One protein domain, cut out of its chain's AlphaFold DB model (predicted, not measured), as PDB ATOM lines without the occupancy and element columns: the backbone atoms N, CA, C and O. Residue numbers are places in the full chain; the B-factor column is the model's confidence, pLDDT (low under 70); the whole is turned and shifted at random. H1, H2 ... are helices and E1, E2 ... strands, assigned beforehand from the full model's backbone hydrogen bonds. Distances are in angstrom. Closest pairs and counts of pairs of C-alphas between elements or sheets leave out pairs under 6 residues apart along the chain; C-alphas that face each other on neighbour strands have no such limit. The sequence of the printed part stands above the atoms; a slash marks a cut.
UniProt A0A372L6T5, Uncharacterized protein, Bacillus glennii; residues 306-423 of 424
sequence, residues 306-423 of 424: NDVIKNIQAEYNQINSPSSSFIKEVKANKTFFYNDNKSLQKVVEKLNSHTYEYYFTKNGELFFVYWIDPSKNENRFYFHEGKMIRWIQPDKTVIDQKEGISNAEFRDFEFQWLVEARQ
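AT A GLANCE: This is residues 306 to 423 of the 424 residues of an uncharacterized protein of Bacillus glennii (UniProt A0A372L6T5). The core is one broad, twisted sheet of eight strands, with one helix crossing each face: H1 over E4, E5 and E6 on one face, H2 over E5 and E7 on the opposite face. The strands stand side by side in the order in which they follow each other in the sequence, and the end of the sheet with E1 and E2 reaches beyond both helices. The printed part has 118 residues, in the order H1, E1 to E8, H2; the sheet, E1 - E2 - E3 - E4 - E5 - E6 - E7 - E8, is antiparallel throughout, and the class is mixed, helices and strands. The whole is compact, with a radius of gyration of the C-alphas of 14.2 A, and spans 41 by 33 by 25 A.

HOW THE PARTS SIT: Begin with the sheet: E1, residues 327 to 331, E2, 334 to 338, E3, 344 to 351, E4, 354 to 360, E5, 366 to 372, E6, 378 to 384, E7, 387 to 392, and E8, 398 to 400, form a meander, each strand the antiparallel neighbour of the one before. E1 and E8 are its edge strands, and each pair of neighbours is a hairpin. Look for the rungs between them: N 329 and O 336 are 2.9 A apart from E1 to E2, N 335 and O 348 2.8 A from E2 to E3, N 349 and O 356 2.8 A from E3 to E4, N 357 and O 370 2.8 A from E4 to E5, N 369 and O 381 2.9 A from E5 to E6, N 382 and O 390 2.8 A from E6 to E7, and N 399 and O 391 2.8 A from E7 to E8, each within hydrogen-bond range. From edge to edge the strands' lines turn by 83 degrees. On one face find H1, residues 306 to 319, at a height over the sheet of 9.2 A; it runs across the strands, at 75 degrees to E4 on the local plane. Its closest C-alphas to E5 are those of Ile 312 and Phe 367, 6.8 A apart. On the opposite face find H2, residues 408 to 421, at a height of 9.7 A; it too runs across the strands, at 65 degrees to E7 on the local plane. Of its 14 C-alphas 5 fall on E7 and 4 on E5, while E4 and E6, with 2 each, are only just not under it. The closest C-alphas of E7 and H2 are those of Met 388 and Glu 414, 5.7 A apart. H1 and H2 are apart. In both helices each O i to N i+4 pair is within hydrogen-bond range.

IN THESE COORDINATES: Find C-alpha 344 at (117.915, 130.199, 133.742); from there E3, the longest strand by residues, runs 20.3 A to C-alpha 351. E6 is 20.2 A long, E4 19.8 A, E5 17.7 A, E7 15.0 A, E1 13.3 A and E2 13.1 A; E8 has three residues and measures 6.5 A. H1 begins at C-alpha 306, (94.246, 125.655, 126.244), and runs 19.8 A. H2 runs 20.0 A and ends at C-alpha 421, (110.605, 130.389, 142.374).

THE WHOLE: Look to Ile 327 and Gly 404 for the two C-alphas farthest apart, 41.4 A. The printed part runs from residue 306 to 423 with no cut. The seven links between strands are tight; H1 to E1 and E8 to H2 are short, with 7 residues each. The mean pLDDT of the printed part is 91.8, and the residues under 70 are 403 to 407, in the link from E8 to H2.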
ATOM      1  N   ASN A 306      93.656 126.748 127.006       88.25
ATOM      2  CA  ASN A 306      94.246 125.655 126.244       88.25
ATOM      3  C   ASN A 306      95.358 126.085 125.278       88.25
ATOM      4  O   ASN A 306      96.308 125.327 125.104       88.25
ATOM      5  N   ASP A 307      95.287 127.263 124.663       91.94
ATOM      6  CA  ASP A 307      96.348 127.752 123.780       91.94
ATOM      7  C   ASP A 307      97.579 128.195 124.574       91.94
ATOM      8  O   ASP A 307      98.705 127.857 124.201       91.94
ATOM      9  N   VAL A 308      97.379 128.834 125.733       93.19
ATOM     10  CA  VAL A 308      98.477 129.133 126.670       93.19
ATOM     11  C   VAL A 308      99.151 127.838 127.132       93.19
ATOM     12  O   VAL A 308     100.375 127.714 127.085       93.19
ATOM     13  N   ILE A 309      98.361 126.827 127.500       94.50
ATOM     14  CA  ILE A 309      98.870 125.525 127.943       94.50
ATOM     15  C   ILE A 309      99.631 124.802 126.823       94.50
ATOM     16  O   ILE A 309     100.679 124.216 127.093       94.50
ATOM     17  N   LYS A 310      99.169 124.860 125.566       95.94
ATOM     18  CA  LYS A 310      99.911 124.301 124.418       95.94
ATOM     19  C   LYS A 310     101.271 124.972 124.241       95.94
ATOM     20  O   LYS A 310     102.255 124.279 123.989       95.94
ATOM     21  N   ASN A 311     101.340 126.294 124.401       95.88
ATOM     22  CA  ASN A 311     102.600 127.033 124.307       95.88
ATOM     23  C   ASN A 311     103.564 126.630 125.431       95.88
ATOM     24  O   ASN A 311     104.718 126.304 125.153       95.88
ATOM     25  N   ILE A 312     103.071 126.539 126.670       96.94
ATOM     26  CA  ILE A 312     103.844 126.034 127.817       96.94
ATOM     27  C   ILE A 312     104.371 124.618 127.544       96.94
ATOM     28  O   ILE A 312     105.541 124.326 127.787       96.94
ATOM     29  N   GLN A 313     103.535 123.726 127.006       96.69
ATOM     30  CA  GLN A 313     103.947 122.361 126.666       96.69
ATOM     31  C   GLN A 313     105.025 122.335 125.578       96.69
ATOM     32  O   GLN A 313     105.961 121.538 125.666       96.69
ATOM     33  N   ALA A 314     104.919 123.194 124.563       96.44
ATOM     34  CA  ALA A 314     105.936 123.316 123.525       96.44
ATOM     35  C   ALA A 314     107.282 123.776 124.110       96.44
ATOM     36  O   ALA A 314     108.312 123.177 123.799       96.44
ATOM     37  N   GLU A 315     107.273 124.769 125.002       96.06
ATOM     38  CA  GLU A 315     108.482 125.273 125.663       96.06
ATOM     39  C   GLU A 315     109.098 124.229 126.606       96.06
ATOM     40  O   GLU A 315     110.297 123.957 126.533       96.06
ATOM     41  N   TYR A 316     108.282 123.545 127.410       97.00
ATOM     42  CA  TYR A 316     108.723 122.412 128.231       97.00
ATOM     43  C   TYR A 316     109.383 121.308 127.384       97.00
ATOM     44  O   TYR A 316     110.458 120.809 127.731       97.00
ATOM     45  N   ASN A 317     108.768 120.929 126.261       96.25
ATOM     46  CA  ASN A 317     109.307 119.901 125.371       96.25
ATOM     47  C   ASN A 317     110.614 120.351 124.716       96.25
ATOM     48  O   ASN A 317     111.541 119.554 124.584       96.25
ATOM     49  N   GLN A 318     110.712 121.628 124.342       94.81
ATOM     50  CA  GLN A 318     111.951 122.205 123.841       94.81
ATOM     51  C   GLN A 318     113.047 122.133 124.907       94.81
ATOM     52  O   GLN A 318     114.144 121.659 124.614       94.81
ATOM     53  N   ILE A 319     112.762 122.539 126.148       94.69
ATOM     54  CA  ILE A 319     113.747 122.503 127.233       94.69
ATOM     55  C   ILE A 319     114.198 121.066 127.506       94.69
ATOM     56  O   ILE A 319     115.387 120.829 127.647       94.69
ATOM     57  N   ASN A 320     113.309 120.076 127.517       95.38
ATOM     58  CA  ASN A 320     113.706 118.688 127.797       95.38
ATOM     59  C   ASN A 320     114.126 117.881 126.551       95.38
ATOM     60  O   ASN A 320     114.351 116.674 126.657       95.38
ATOM     61  N   SER A 321     114.242 118.509 125.377       94.56
ATOM     62  CA  SER A 321     114.699 117.835 124.158       94.56
ATOM     63  C   SER A 321     116.158 117.363 124.289       94.56
ATOM     64  O   SER A 321     116.995 118.108 124.803       94.56
ATOM     65  N   PRO A 322     116.530 116.184 123.744       87.06
ATOM     66  CA  PRO A 322     117.921 115.717 123.716       87.06
ATOM     67  C   PRO A 322     118.897 116.661 123.000       87.06
ATOM     68  O   PRO A 322     120.099 116.593 123.234       87.06
ATOM     69  N   SER A 323     118.395 117.517 122.103       78.12
ATOM     70  CA  SER A 323     119.199 118.496 121.362       78.12
ATOM     71  C   SER A 323     119.553 119.746 122.169       78.12
ATOM     72  O   SER A 323     120.315 120.576 121.678       78.12
ATOM     73  N   SER A 324     118.969 119.933 123.352       83.31
ATOM     74  CA  SER A 324     119.134 121.161 124.129       83.31
ATOM     75  C   SER A 324     120.475 121.166 124.858       83.31
ATOM     76  O   SER A 324     120.712 120.376 125.772       83.31
ATOM     77  N   SER A 325     121.369 122.065 124.447       88.75
ATOM     78  CA  SER A 325     122.617 122.337 125.153       88.75
ATOM     79  C   SER A 325     122.347 123.279 126.323       88.75
ATOM     80  O   SER A 325     122.002 124.442 126.133       88.75
ATOM     81  N   PHE A 326     122.514 122.776 127.546       94.44
ATOM     82  CA  PHE A 326     122.503 123.614 128.742       94.44
ATOM     83  C   PHE A 326     123.850 123.607 129.435       94.44
ATOM     84  O   PHE A 326     124.507 122.573 129.574       94.44
ATOM     85  N   ILE A 327     124.201 124.769 129.968       96.00
ATOM     86  CA  ILE A 327     125.217 124.893 131.000       96.00
ATOM     87  C   ILE A 327     124.579 124.403 132.301       96.00
ATOM     88  O   ILE A 327     123.588 124.962 132.771       96.00
ATOM     89  N   LYS A 328     125.140 123.334 132.865       97.00
ATOM     90  CA  LYS A 328     124.661 122.713 134.102       97.00
ATOM     91  C   LYS A 328     125.495 123.185 135.288       97.00
ATOM     92  O   LYS A 328     126.716 123.048 135.272       97.00
ATOM     93  N   GLU A 329     124.835 123.649 136.340       97.31
ATOM     94  CA  GLU A 329     125.467 124.014 137.609       97.31
ATOM     95  C   GLU A 329     124.794 123.255 138.759       97.31
ATOM     96  O   GLU A 329     123.572 123.214 138.852       97.31
ATOM     97  N   VAL A 330     125.572 122.623 139.638       97.06
ATOM     98  CA  VAL A 330     125.044 121.864 140.784       97.06
ATOM     99  C   VAL A 330     125.396 122.605 142.070       97.06
ATOM    100  O   VAL A 330     126.571 122.881 142.311       97.06
ATOM    101  N   LYS A 331     124.392 122.909 142.898       95.19
ATOM    102  CA  LYS A 331     124.553 123.555 144.209       95.19
ATOM    103  C   LYS A 331     123.697 122.827 145.239       95.19
ATOM    104  O   LYS A 331     122.474 122.834 145.138       95.19
ATOM    105  N   ALA A 332     124.342 122.225 146.238       93.75
ATOM    106  CA  ALA A 332     123.676 121.432 147.272       93.75
ATOM    107  C   ALA A 332     122.721 120.376 146.668       93.75
ATOM    108  O   ALA A 332     123.156 119.528 145.888       93.75
ATOM    109  N   ASN A 333     121.432 120.430 147.010       94.50
ATOM    110  CA  ASN A 333     120.384 119.533 146.524       94.50
ATOM    111  C   ASN A 333     119.706 120.011 145.223       94.50
ATOM    112  O   ASN A 333     118.703 119.425 144.806       94.50
ATOM    113  N   LYS A 334     120.243 121.058 144.578       97.31
ATOM    114  CA  LYS A 334     119.683 121.682 143.376       97.31
ATOM    115  C   LYS A 334     120.634 121.583 142.185       97.31
ATOM    116  O   LYS A 334     121.858 121.661 142.307       97.31
ATOM    117  N   THR A 335     120.058 121.422 141.002       97.94
ATOM    118  CA  THR A 335     120.750 121.478 139.714       97.94
ATOM    119  C   THR A 335     120.091 122.538 138.844       97.94
ATOM    120  O   THR A 335     118.913 122.428 138.527       97.94
ATOM    121  N   PHE A 336     120.866 123.527 138.429       97.81
ATOM    122  CA  PHE A 336     120.453 124.634 137.585       97.81
ATOM    123  C   PHE A 336     120.877 124.365 136.142       97.81
ATOM    124  O   PHE A 336     121.983 123.876 135.887       97.81
ATOM    125  N   PHE A 337     119.999 124.692 135.203       97.44
ATOM    126  CA  PHE A 337     120.228 124.559 133.772       97.44
ATOM    127  C   PHE A 337     120.018 125.920 133.118       97.44
ATOM    128  O   PHE A 337     118.916 126.479 133.145       97.44
ATOM    129  N   TYR A 338     121.087 126.437 132.523       96.62
ATOM    130  CA  TYR A 338     121.106 127.716 131.828       96.62
ATOM    131  C   TYR A 338     121.283 127.492 130.330       96.62
ATOM    132  O   TYR A 338     122.050 126.618 129.926       96.62
ATOM    133  N   ASN A 339     120.605 128.282 129.499       94.38
ATOM    134  CA  ASN A 339     120.865 128.278 128.056       94.38
ATOM    135  C   ASN A 339     122.220 128.937 127.725       94.38
ATOM    136  O   ASN A 339     122.901 129.469 128.605       94.38
ATOM    137  N   ASP A 340     122.597 128.948 126.445       93.06
ATOM    138  CA  ASP A 340     123.866 129.534 125.980       93.06
ATOM    139  C   ASP A 340     124.008 131.031 126.326       93.06
ATOM    140  O   ASP A 340     125.114 131.530 126.532       93.06
ATOM    141  N   ASN A 341     122.882 131.737 126.481       93.62
ATOM    142  CA  ASN A 341     122.831 133.140 126.902       93.62
ATOM    143  C   ASN A 341     122.875 133.316 128.432       93.62
ATOM    144  O   ASN A 341     122.665 134.423 128.925       93.62
ATOM    145  N   LYS A 342     123.128 132.242 129.193       93.75
ATOM    146  CA  LYS A 342     123.107 132.192 130.665       93.75
ATOM    147  C   LYS A 342     121.757 132.550 131.299       93.75
ATOM    148  O   LYS A 342     121.708 132.847 132.490       93.75
ATOM    149  N   SER A 343     120.661 132.495 130.545       94.81
ATOM    150  CA  SER A 343     119.321 132.603 131.127       94.81
ATOM    151  C   SER A 343     118.961 131.292 131.808       94.81
ATOM    152  O   SER A 343     119.138 130.226 131.210       94.81
ATOM    153  N   LEU A 344     118.438 131.364 133.032       96.62
ATOM    154  CA  LEU A 344     117.915 130.199 133.742       96.62
ATOM    155  C   LEU A 344     116.713 129.637 132.973       96.62
ATOM    156  O   LEU A 344     115.872 130.397 132.501       96.62
ATOM    157  N   GLN A 345     116.665 128.317 132.793       97.69
ATOM    158  CA  GLN A 345     115.582 127.636 132.067       97.69
ATOM    159  C   GLN A 345     114.952 126.516 132.888       97.69
ATOM    160  O   GLN A 345     113.751 126.285 132.786       97.69
ATOM    161  N   LYS A 346     115.752 125.819 133.701       98.06
ATOM    162  CA  LYS A 346     115.272 124.728 134.548       98.06
ATOM    163  C   LYS A 346     116.037 124.683 135.869       98.06
ATOM    164  O   LYS A 346     117.257 124.850 135.883       98.06
ATOM    165  N   VAL A 347     115.335 124.389 136.957       97.88
ATOM    166  CA  VAL A 347     115.919 124.002 138.249       97.88
ATOM    167  C   VAL A 347     115.362 122.640 138.631       97.88
ATOM    168  O   VAL A 347     114.153 122.453 138.620       97.88
ATOM    169  N   VAL A 348     116.234 121.689 138.964       97.94
ATOM    170  CA  VAL A 348     115.857 120.386 139.526       97.94
ATOM    171  C   VAL A 348     116.292 120.351 140.978       97.94
ATOM    172  O   VAL A 348     117.490 120.380 141.262       97.94
ATOM    173  N   GLU A 349     115.334 120.246 141.883       97.06
ATOM    174  CA  GLU A 349     115.549 120.123 143.316       97.06
ATOM    175  C   GLU A 349     115.110 118.745 143.804       97.06
ATOM    176  O   GLU A 349     114.039 118.252 143.455       97.06
ATOM    177  N   LYS A 350     115.949 118.114 144.627       96.50
ATOM    178  CA  LYS A 350     115.608 116.864 145.309       96.50
ATOM    179  C   LYS A 350     115.514 117.118 146.804       96.50
ATOM    180  O   LYS A 350     116.515 117.456 147.434       96.50
ATOM    181  N   LEU A 351     114.331 116.943 147.378       94.69
ATOM    182  CA  LEU A 351     114.082 117.179 148.798       94.69
ATOM    183  C   LEU A 351     113.151 116.096 149.340       94.69
ATOM    184  O   LEU A 351     112.123 115.808 148.741       94.69
ATOM    185  N   ASN A 352     113.517 115.470 150.463       93.75
ATOM    186  CA  ASN A 352     112.707 114.432 151.119       93.75
ATOM    187  C   ASN A 352     112.236 113.321 150.161       93.75
ATOM    188  O   ASN A 352     111.074 112.926 150.186       93.75
ATOM    189  N   SER A 353     113.123 112.859 149.274       94.50
ATOM    190  CA  SER A 353     112.830 111.868 148.222       94.50
ATOM    191  C   SER A 353     111.831 112.312 147.139       94.50
ATOM    192  O   SER A 353     111.559 111.541 146.223       94.50
ATOM    193  N   HIS A 354     111.340 113.548 147.185       95.44
ATOM    194  CA  HIS A 354     110.583 114.167 146.105       95.44
ATOM    195  C   HIS A 354     111.542 114.836 145.118       95.44
ATOM    196  O   HIS A 354     112.652 115.244 145.477       95.44
ATOM    197  N   THR A 355     111.116 114.934 143.860       97.69
ATOM    198  CA  THR A 355     111.801 115.730 142.838       97.69
ATOM    199  C   THR A 355     110.874 116.845 142.382       97.69
ATOM    200  O   THR A 355     109.739 116.584 141.986       97.69
ATOM    201  N   TYR A 356     111.378 118.071 142.434       97.31
ATOM    202  CA  TYR A 356     110.710 119.274 141.959       97.31
ATOM    203  C   TYR A 356     111.496 119.813 140.771       97.31
ATOM    204  O   TYR A 356     112.719 119.966 140.841       97.31
ATOM    205  N   GLU A 357     110.809 120.083 139.673       97.94
ATOM    206  CA  GLU A 357     111.387 120.692 138.488       97.94
ATOM    207  C   GLU A 357     110.651 121.996 138.178       97.94
ATOM    208  O   GLU A 357     109.461 121.991 137.868       97.94
ATOM    209  N   TYR A 358     111.374 123.109 138.258       98.00
ATOM    210  CA  TYR A 358     110.875 124.452 137.976       98.00
ATOM    211  C   TYR A 358     111.361 124.876 136.598       98.00
ATOM    212  O   TYR A 358     112.553 124.743 136.306       98.00
ATOM    213  N   TYR A 359     110.464 125.402 135.772       98.19
ATOM    214  CA  TYR A 359     110.764 125.824 134.410       98.19
ATOM    215  C   TYR A 359     110.469 127.305 134.215       98.19
ATOM    216  O   TYR A 359     109.401 127.800 134.591       98.19
ATOM    217  N   PHE A 360     111.431 127.991 133.601       97.56
ATOM    218  CA  PHE A 360     111.442 129.441 133.462       97.56
ATOM    219  C   PHE A 360     111.496 129.854 132.000       97.56
ATOM    220  O   PHE A 360     112.254 129.278 131.212       97.56
ATOM    221  N   THR A 361     110.731 130.886 131.652       95.75
ATOM    222  CA  THR A 361     110.777 131.491 130.326       95.75
ATOM    223  C   THR A 361     112.151 132.119 130.109       95.75
ATOM    224  O   THR A 361     112.944 132.308 131.036       95.75
ATOM    225  N   LYS A 362     112.452 132.526 128.875       93.12
ATOM    226  CA  LYS A 362     113.678 133.292 128.573       93.12
ATOM    227  C   LYS A 362     113.800 134.611 129.352       93.12
ATOM    228  O   LYS A 362     114.896 135.154 129.423       93.12
ATOM    229  N   ASN A 363     112.700 135.108 129.915       93.56
ATOM    230  CA  ASN A 363     112.673 136.321 130.730       93.56
ATOM    231  C   ASN A 363     112.797 136.026 132.237       93.56
ATOM    232  O   ASN A 363     112.784 136.957 133.034       93.56
ATOM    233  N   GLY A 364     112.931 134.754 132.629       94.31
ATOM    234  CA  GLY A 364     113.040 134.336 134.028       94.31
ATOM    235  C   GLY A 364     111.700 134.168 134.745       94.31
ATOM    236  O   GLY A 364     111.681 134.045 135.964       94.31
ATOM    237  N   GLU A 365     110.578 134.155 134.025       94.81
ATOM    238  CA  GLU A 365     109.260 133.954 134.634       94.81
ATOM    239  C   GLU A 365     108.956 132.464 134.779       94.81
ATOM    240  O   GLU A 365     109.143 131.699 133.833       94.81
ATOM    241  N   LEU A 366     108.467 132.048 135.948       97.00
ATOM    242  CA  LEU A 366     107.987 130.684 136.158       97.00
ATOM    243  C   LEU A 366     106.765 130.434 135.267       97.00
ATOM    244  O   LEU A 366     105.782 131.167 135.355       97.00
ATOM    245  N   PHE A 367     106.809 129.382 134.451       97.44
ATOM    246  CA  PHE A 367     105.673 128.995 133.605       97.44
ATOM    247  C   PHE A 367     105.197 127.556 133.849       97.44
ATOM    248  O   PHE A 367     104.071 127.205 133.489       97.44
ATOM    249  N   PHE A 368     106.029 126.706 134.460       98.25
ATOM    250  CA  PHE A 368     105.674 125.313 134.716       98.25
ATOM    251  C   PHE A 368     106.432 124.731 135.914       98.25
ATOM    252  O   PHE A 368     107.642 124.926 136.049       98.25
ATOM    253  N   VAL A 369     105.721 123.978 136.753       98.06
ATOM    254  CA  VAL A 369     106.298 123.169 137.834       98.06
ATOM    255  C   VAL A 369     105.868 121.719 137.656       98.06
ATOM    256  O   VAL A 369     104.678 121.418 137.532       98.06
ATOM    257  N   TYR A 370     106.849 120.822 137.666       98.06
ATOM    258  CA  TYR A 370     106.651 119.378 137.689       98.06
ATOM    259  C   TYR A 370     107.139 118.826 139.022       98.06
ATOM    260  O   TYR A 370     108.315 118.939 139.358       98.06
ATOM    261  N   TRP A 371     106.240 118.214 139.780       96.06
ATOM    262  CA  TRP A 371     106.557 117.601 141.062       96.06
ATOM    263  C   TRP A 371     106.252 116.108 140.997       96.06
ATOM    264  O   TRP A 371     105.172 115.721 140.562       96.06
ATOM    265  N   ILE A 372     107.192 115.267 141.427       97.75
ATOM    266  CA  ILE A 372     107.006 113.818 141.512       97.75
ATOM    267  C   ILE A 372     107.456 113.282 142.875       97.75
ATOM    268  O   ILE A 372     108.536 113.618 143.374       97.75
ATOM    269  N   ASP A 373     106.616 112.440 143.474       96.50
ATOM    270  CA  ASP A 373     106.898 111.752 144.736       96.50
ATOM    271  C   ASP A 373     107.608 110.387 144.523       96.50
ATOM    272  O   ASP A 373     107.742 109.912 143.388       96.50
ATOM    273  N   PRO A 374     108.071 109.711 145.595       95.88
ATOM    274  CA  PRO A 374     108.702 108.388 145.488       95.88
ATOM    275  C   PRO A 374     107.803 107.289 144.899       95.88
ATOM    276  O   PRO A 374     108.305 106.322 144.319       95.88
ATOM    277  N   SER A 375     106.486 107.436 145.036       97.06
ATOM    278  CA  SER A 375     105.464 106.541 144.486       97.06
ATOM    279  C   SER A 375     105.147 106.831 143.015       97.06
ATOM    280  O   SER A 375     104.339 106.123 142.416       97.06
ATOM    281  N   LYS A 376     105.829 107.812 142.408       95.94
ATOM    282  CA  LYS A 376     105.618 108.308 141.041       95.94
ATOM    283  C   LYS A 376     104.267 108.992 140.831       95.94
ATOM    284  O   LYS A 376     103.800 109.088 139.694       95.94
ATOM    285  N   ASN A 377     103.657 109.488 141.902       97.00
ATOM    286  CA  ASN A 377     102.540 110.412 141.803       97.00
ATOM    287  C   ASN A 377     103.090 111.752 141.332       97.00
ATOM    288  O   ASN A 377     103.993 112.316 141.952       97.00
ATOM    289  N   GLU A 378     102.566 112.234 140.214       97.12
ATOM    290  CA  GLU A 378     103.020 113.472 139.594       97.12
ATOM    291  C   GLU A 378     101.971 114.573 139.727       97.12
ATOM    292  O   GLU A 378     100.786 114.346 139.497       97.12
ATOM    293  N   ASN A 379     102.432 115.777 140.031       96.50
ATOM    294  CA  ASN A 379     101.658 117.003 139.977       96.50
ATOM    295  C   ASN A 379     102.247 117.919 138.911       96.50
ATOM    296  O   ASN A 379     103.469 117.992 138.734       96.50
ATOM    297  N   ARG A 380     101.371 118.618 138.194       97.62
ATOM    298  CA  ARG A 380     101.766 119.557 137.141       97.62
ATOM    299  C   ARG A 380     101.043 120.875 137.348       97.62
ATOM    300  O   ARG A 380      99.816 120.901 137.303       97.62
ATOM    301  N   PHE A 381     101.795 121.947 137.527       96.19
ATOM    302  CA  PHE A 381     101.255 123.282 137.759       96.19
ATOM    303  C   PHE A 381     101.682 124.193 136.611       96.19
ATOM    304  O   PHE A 381     102.863 124.253 136.263       96.19
ATOM    305  N   TYR A 382     100.721 124.874 136.000       96.31
ATOM    306  CA  TYR A 382     100.927 125.742 134.846       96.31
ATOM    307  C   TYR A 382     100.713 127.190 135.255       96.31
ATOM    308  O   TYR A 382      99.685 127.510 135.853       96.31
ATOM    309  N   PHE A 383     101.652 128.057 134.885       95.44
ATOM    310  CA  PHE A 383     101.639 129.466 135.252       95.44
ATOM    311  C   PHE A 383     101.640 130.360 134.016       95.44
ATOM    312  O   PHE A 383     102.289 130.062 133.013       95.44
ATOM    313  N   HIS A 384     100.928 131.476 134.104       94.56
ATOM    314  CA  HIS A 384     100.929 132.540 133.109       94.56
ATOM    315  C   HIS A 384     100.807 133.887 133.819       94.56
ATOM    316  O   HIS A 384      99.990 134.028 134.726       94.56
ATOM    317  N   GLU A 385     101.654 134.850 133.450       92.94
ATOM    318  CA  GLU A 385     101.670 136.201 134.042       92.94
ATOM    319  C   GLU A 385     101.749 136.195 135.581       92.94
ATOM    320  O   GLU A 385     101.110 136.983 136.277       92.94
ATOM    321  N   GLY A 386     102.530 135.258 136.130       90.12
ATOM    322  CA  GLY A 386     102.709 135.113 137.573       90.12
ATOM    323  C   GLY A 386     101.493 134.556 138.315       90.12
ATOM    324  O   GLY A 386     101.456 134.671 139.536       90.12
ATOM    325  N   LYS A 387     100.525 133.962 137.608       91.12
ATOM    326  CA  LYS A 387      99.362 133.290 138.192       91.12
ATOM    327  C   LYS A 387      99.279 131.836 137.758       91.12
ATOM    328  O   LYS A 387      99.607 131.513 136.616       91.12
ATOM    329  N   MET A 388      98.817 130.960 138.640       92.62
ATOM    330  CA  MET A 388      98.533 129.573 138.295       92.62
ATOM    331  C   MET A 388      97.231 129.508 137.494       92.62
ATOM    332  O   MET A 388      96.180 129.948 137.956       92.62
ATOM    333  N   ILE A 389      97.298 128.958 136.284       93.00
ATOM    334  CA  ILE A 389      96.149 128.851 135.375       93.00
ATOM    335  C   ILE A 389      95.557 127.438 135.325       93.00
ATOM    336  O   ILE A 389      94.382 127.294 134.997       93.00
ATOM    337  N   ARG A 390      96.357 126.411 135.653       93.44
ATOM    338  CA  ARG A 390      95.948 124.998 135.654       93.44
ATOM    339  C   ARG A 390      96.791 124.175 136.622       93.44
ATOM    340  O   ARG A 390      98.016 124.301 136.639       93.44
ATOM    341  N   TRP A 391      96.147 123.260 137.334       94.44
ATOM    342  CA  TRP A 391      96.782 122.202 138.115       94.44
ATOM    343  C   TRP A 391      96.271 120.838 137.644       94.44
ATOM    344  O   TRP A 391      95.071 120.634 137.487       94.44
ATOM    345  N   ILE A 392      97.187 119.905 137.380       94.88
ATOM    346  CA  ILE A 392      96.880 118.496 137.128       94.88
ATOM    347  C   ILE A 392      97.382 117.678 138.315       94.88
ATOM    348  O   ILE A 392      98.591 117.626 138.566       94.88
ATOM    349  N   GLN A 393      96.443 117.045 139.008       95.00
ATOM    350  CA  GLN A 393      96.669 116.200 140.175       95.00
ATOM    351  C   GLN A 393      97.200 114.801 139.791       95.00
ATOM    352  O   GLN A 393      97.158 114.413 138.613       95.00
ATOM    353  N   PRO A 394      97.682 113.996 140.760       96.38
ATOM    354  CA  PRO A 394      98.208 112.657 140.493       96.38
ATOM    355  C   PRO A 394      97.221 111.702 139.824       96.38
ATOM    356  O   PRO A 394      97.609 110.924 138.946       96.38
ATOM    357  N   ASP A 395      95.949 111.805 140.200       96.00
ATOM    358  CA  ASP A 395      94.816 111.046 139.662       96.00
ATOM    359  C   ASP A 395      94.351 111.531 138.274       96.00
ATOM    360  O   ASP A 395      93.444 110.945 137.687       96.00
ATOM    361  N   LYS A 396      95.028 112.548 137.722       95.19
ATOM    362  CA  LYS A 396      94.737 113.225 136.450       95.19
ATOM    363  C   LYS A 396      93.522 114.148 136.478       95.19
ATOM    364  O   LYS A 396      93.128 114.623 135.411       95.19
ATOM    365  N   THR A 397      92.988 114.461 137.654       93.50
ATOM    366  CA  THR A 397      92.015 115.543 137.811       93.50
ATOM    367  C   THR A 397      92.654 116.868 137.391       93.50
ATOM    368  O   THR A 397      93.806 117.155 137.731       93.50
ATOM    369  N   VAL A 398      91.926 117.651 136.591       92.19
ATOM    370  CA  VAL A 398      92.364 118.952 136.068       92.19
ATOM    371  C   VAL A 398      91.559 120.041 136.760       92.19
ATOM    372  O   VAL A 398      90.335 120.005 136.725       92.19
ATOM    373  N   ILE A 399      92.254 121.003 137.360       89.75
ATOM    374  CA  ILE A 399      91.667 122.154 138.048       89.75
ATOM    375  C   ILE A 399      92.130 123.412 137.315       89.75
ATOM    376  O   ILE A 399      93.326 123.710 137.290       89.75
ATOM    377  N   ASP A 400      91.192 124.137 136.705       89.44
ATOM    378  CA  ASP A 400      91.448 125.370 135.957       89.44
ATOM    379  C   ASP A 400      91.026 126.612 136.743       89.44
ATOM    380  O   ASP A 400      89.988 126.631 137.402       89.44
ATOM    381  N   GLN A 401      91.785 127.702 136.600       77.44
ATOM    382  CA  GLN A 401      91.515 128.971 137.292       77.44
ATOM    383  C   GLN A 401      90.134 129.574 136.949       77.44
ATOM    384  O   GLN A 401      89.575 130.330 137.742       77.44
ATOM    385  N   LYS A 402      89.566 129.239 135.778       72.06
ATOM    386  CA  LYS A 402      88.254 129.735 135.323       72.06
ATOM    387  C   LYS A 402      87.055 129.074 136.007       72.06
ATOM    388  O   LYS A 402      85.952 129.590 135.856       72.06
ATOM    389  N   GLU A 403      87.232 128.021 136.807       54.31
ATOM    390  CA  GLU A 403      86.125 127.412 137.566       54.31
ATOM    391  C   GLU A 403      85.741 128.188 138.844       54.31
ATOM    392  O   GLU A 403      85.314 127.604 139.833       54.31
ATOM    393  N   GLY A 404      85.857 129.524 138.819       45.47
ATOM    394  CA  GLY A 404      85.131 130.475 139.678       45.47
ATOM    395  C   GLY A 404      85.436 130.469 141.178       45.47
ATOM    396  O   GLY A 404      85.071 131.411 141.872       45.47
ATOM    397  N   ILE A 405      86.113 129.449 141.692       50.12
ATOM    398  CA  ILE A 405      86.472 129.293 143.094       50.12
ATOM    399  C   ILE A 405      87.846 128.639 143.075       50.12
ATOM    400  O   ILE A 405      87.970 127.418 143.022       50.12
ATOM    401  N   SER A 406      88.901 129.454 143.066       57.75
ATOM    402  CA  SER A 406      90.225 128.977 143.452       57.75
ATOM    403  C   SER A 406      90.080 128.426 144.866       57.75
ATOM    404  O   SER A 406      90.005 129.193 145.825       57.75
ATOM    405  N   ASN A 407      89.916 127.105 144.979       68.62
ATOM    406  CA  ASN A 407      89.849 126.437 146.268       68.62
ATOM    407  C   ASN A 407      91.102 126.836 147.073       68.62
ATOM    408  O   ASN A 407      92.131 127.188 146.489       68.62
ATOM    409  N   ALA A 408      91.003 126.874 148.404       78.56
ATOM    410  CA  ALA A 408      92.094 127.382 149.247       78.56
ATOM    411  C   ALA A 408      93.436 126.709 148.904       78.56
ATOM    412  O   ALA A 408      94.442 127.383 148.723       78.56
ATOM    413  N   GLU A 409      93.392 125.402 148.640       80.75
ATOM    414  CA  GLU A 409      94.538 124.600 148.218       80.75
ATOM    415  C   GLU A 409      95.205 125.102 146.920       80.75
ATOM    416  O   GLU A 409      96.429 125.186 146.848       80.75
ATOM    417  N   PHE A 410      94.438 125.499 145.899       84.69
ATOM    418  CA  PHE A 410      94.971 126.075 144.659       84.69
ATOM    419  C   PHE A 410      95.732 127.373 144.936       84.69
ATOM    420  O   PHE A 410      96.810 127.579 144.379       84.69
ATOM    421  N   ARG A 411      95.198 128.241 145.807       82.69
ATOM    422  CA  ARG A 411      95.864 129.499 146.185       82.69
ATOM    423  C   ARG A 411      97.118 129.249 147.015       82.69
ATOM    424  O   ARG A 411      98.135 129.897 146.779       82.69
ATOM    425  N   ASP A 412      97.058 128.297 147.940       86.56
ATOM    426  CA  ASP A 412      98.192 127.928 148.784       86.56
ATOM    427  C   ASP A 412      99.345 127.384 147.935       86.56
ATOM    428  O   ASP A 412     100.486 127.827 148.085       86.56
ATOM    429  N   PHE A 413      99.052 126.505 146.969       86.25
ATOM    430  CA  PHE A 413     100.059 126.012 146.029       86.25
ATOM    431  C   PHE A 413     100.584 127.108 145.102       86.25
ATOM    432  O   PHE A 413     101.795 127.204 144.906       86.25
ATOM    433  N   GLU A 414      99.711 127.949 144.543       86.69
ATOM    434  CA  GLU A 414     100.135 129.095 143.735       86.69
ATOM    435  C   GLU A 414     101.134 129.966 144.509       86.69
ATOM    436  O   GLU A 414     102.228 130.249 144.013       86.69
ATOM    437  N   PHE A 415     100.797 130.336 145.747       85.81
ATOM    438  CA  PHE A 415     101.663 131.144 146.594       85.81
ATOM    439  C   PHE A 415     102.978 130.431 146.917       85.81
ATOM    440  O   PHE A 415     104.044 131.029 146.746       85.81
ATOM    441  N   GLN A 416     102.925 129.158 147.324       90.19
ATOM    442  CA  GLN A 416     104.113 128.363 147.629       90.19
ATOM    443  C   GLN A 416     105.097 128.367 146.453       90.19
ATOM    444  O   GLN A 416     106.260 128.744 146.617       90.19
ATOM    445  N   TRP A 417     104.636 128.006 145.254       91.06
ATOM    446  CA  TRP A 417     105.512 127.877 144.090       91.06
ATOM    447  C   TRP A 417     106.070 129.215 143.618       91.06
ATOM    448  O   TRP A 417     107.233 129.287 143.219       91.06
ATOM    449  N   LEU A 418     105.285 130.292 143.700       87.00
ATOM    450  CA  LEU A 418     105.772 131.631 143.375       87.00
ATOM    451  C   LEU A 418     106.817 132.121 144.386       87.00
ATOM    452  O   LEU A 418     107.782 132.776 143.988       87.00
ATOM    453  N   VAL A 419     106.658 131.814 145.678       90.31
ATOM    454  CA  VAL A 419     107.651 132.147 146.713       90.31
ATOM    455  C   VAL A 419     108.941 131.359 146.504       90.31
ATOM    456  O   VAL A 419     110.021 131.948 146.536       90.31
ATOM    457  N   GLU A 420     108.846 130.056 146.248       87.81
ATOM    458  CA  GLU A 420     110.014 129.210 145.990       87.81
ATOM    459  C   GLU A 420     110.748 129.632 144.710       87.81
ATOM    460  O   GLU A 420     111.972 129.752 144.712       87.81
ATOM    461  N   ALA A 421     110.018 129.950 143.637       85.25
ATOM    462  CA  ALA A 421     110.605 130.389 142.374       85.25
ATOM    463  C   ALA A 421     111.381 131.712 142.486       85.25
ATOM    464  O   ALA A 421     112.375 131.887 141.790       85.25
ATOM    465  N   ARG A 422     110.976 132.625 143.382       88.50
ATOM    466  CA  ARG A 422     111.677 133.903 143.632       88.50
ATOM    467  C   ARG A 422     113.050 133.742 144.291       88.50
ATOM    468  O   ARG A 422     113.780 134.726 144.399       88.50
ATOM    469  N   GLN A 423     113.390 132.547 144.771       87.81
ATOM    470  CA  GLN A 423     114.705 132.259 145.348       87.81
ATOM    471  C   GLN A 423     115.788 132.018 144.282       87.81
ATOM    472  O   GLN A 423     116.965 131.896 144.637       87.81
TER     473      GLN A 423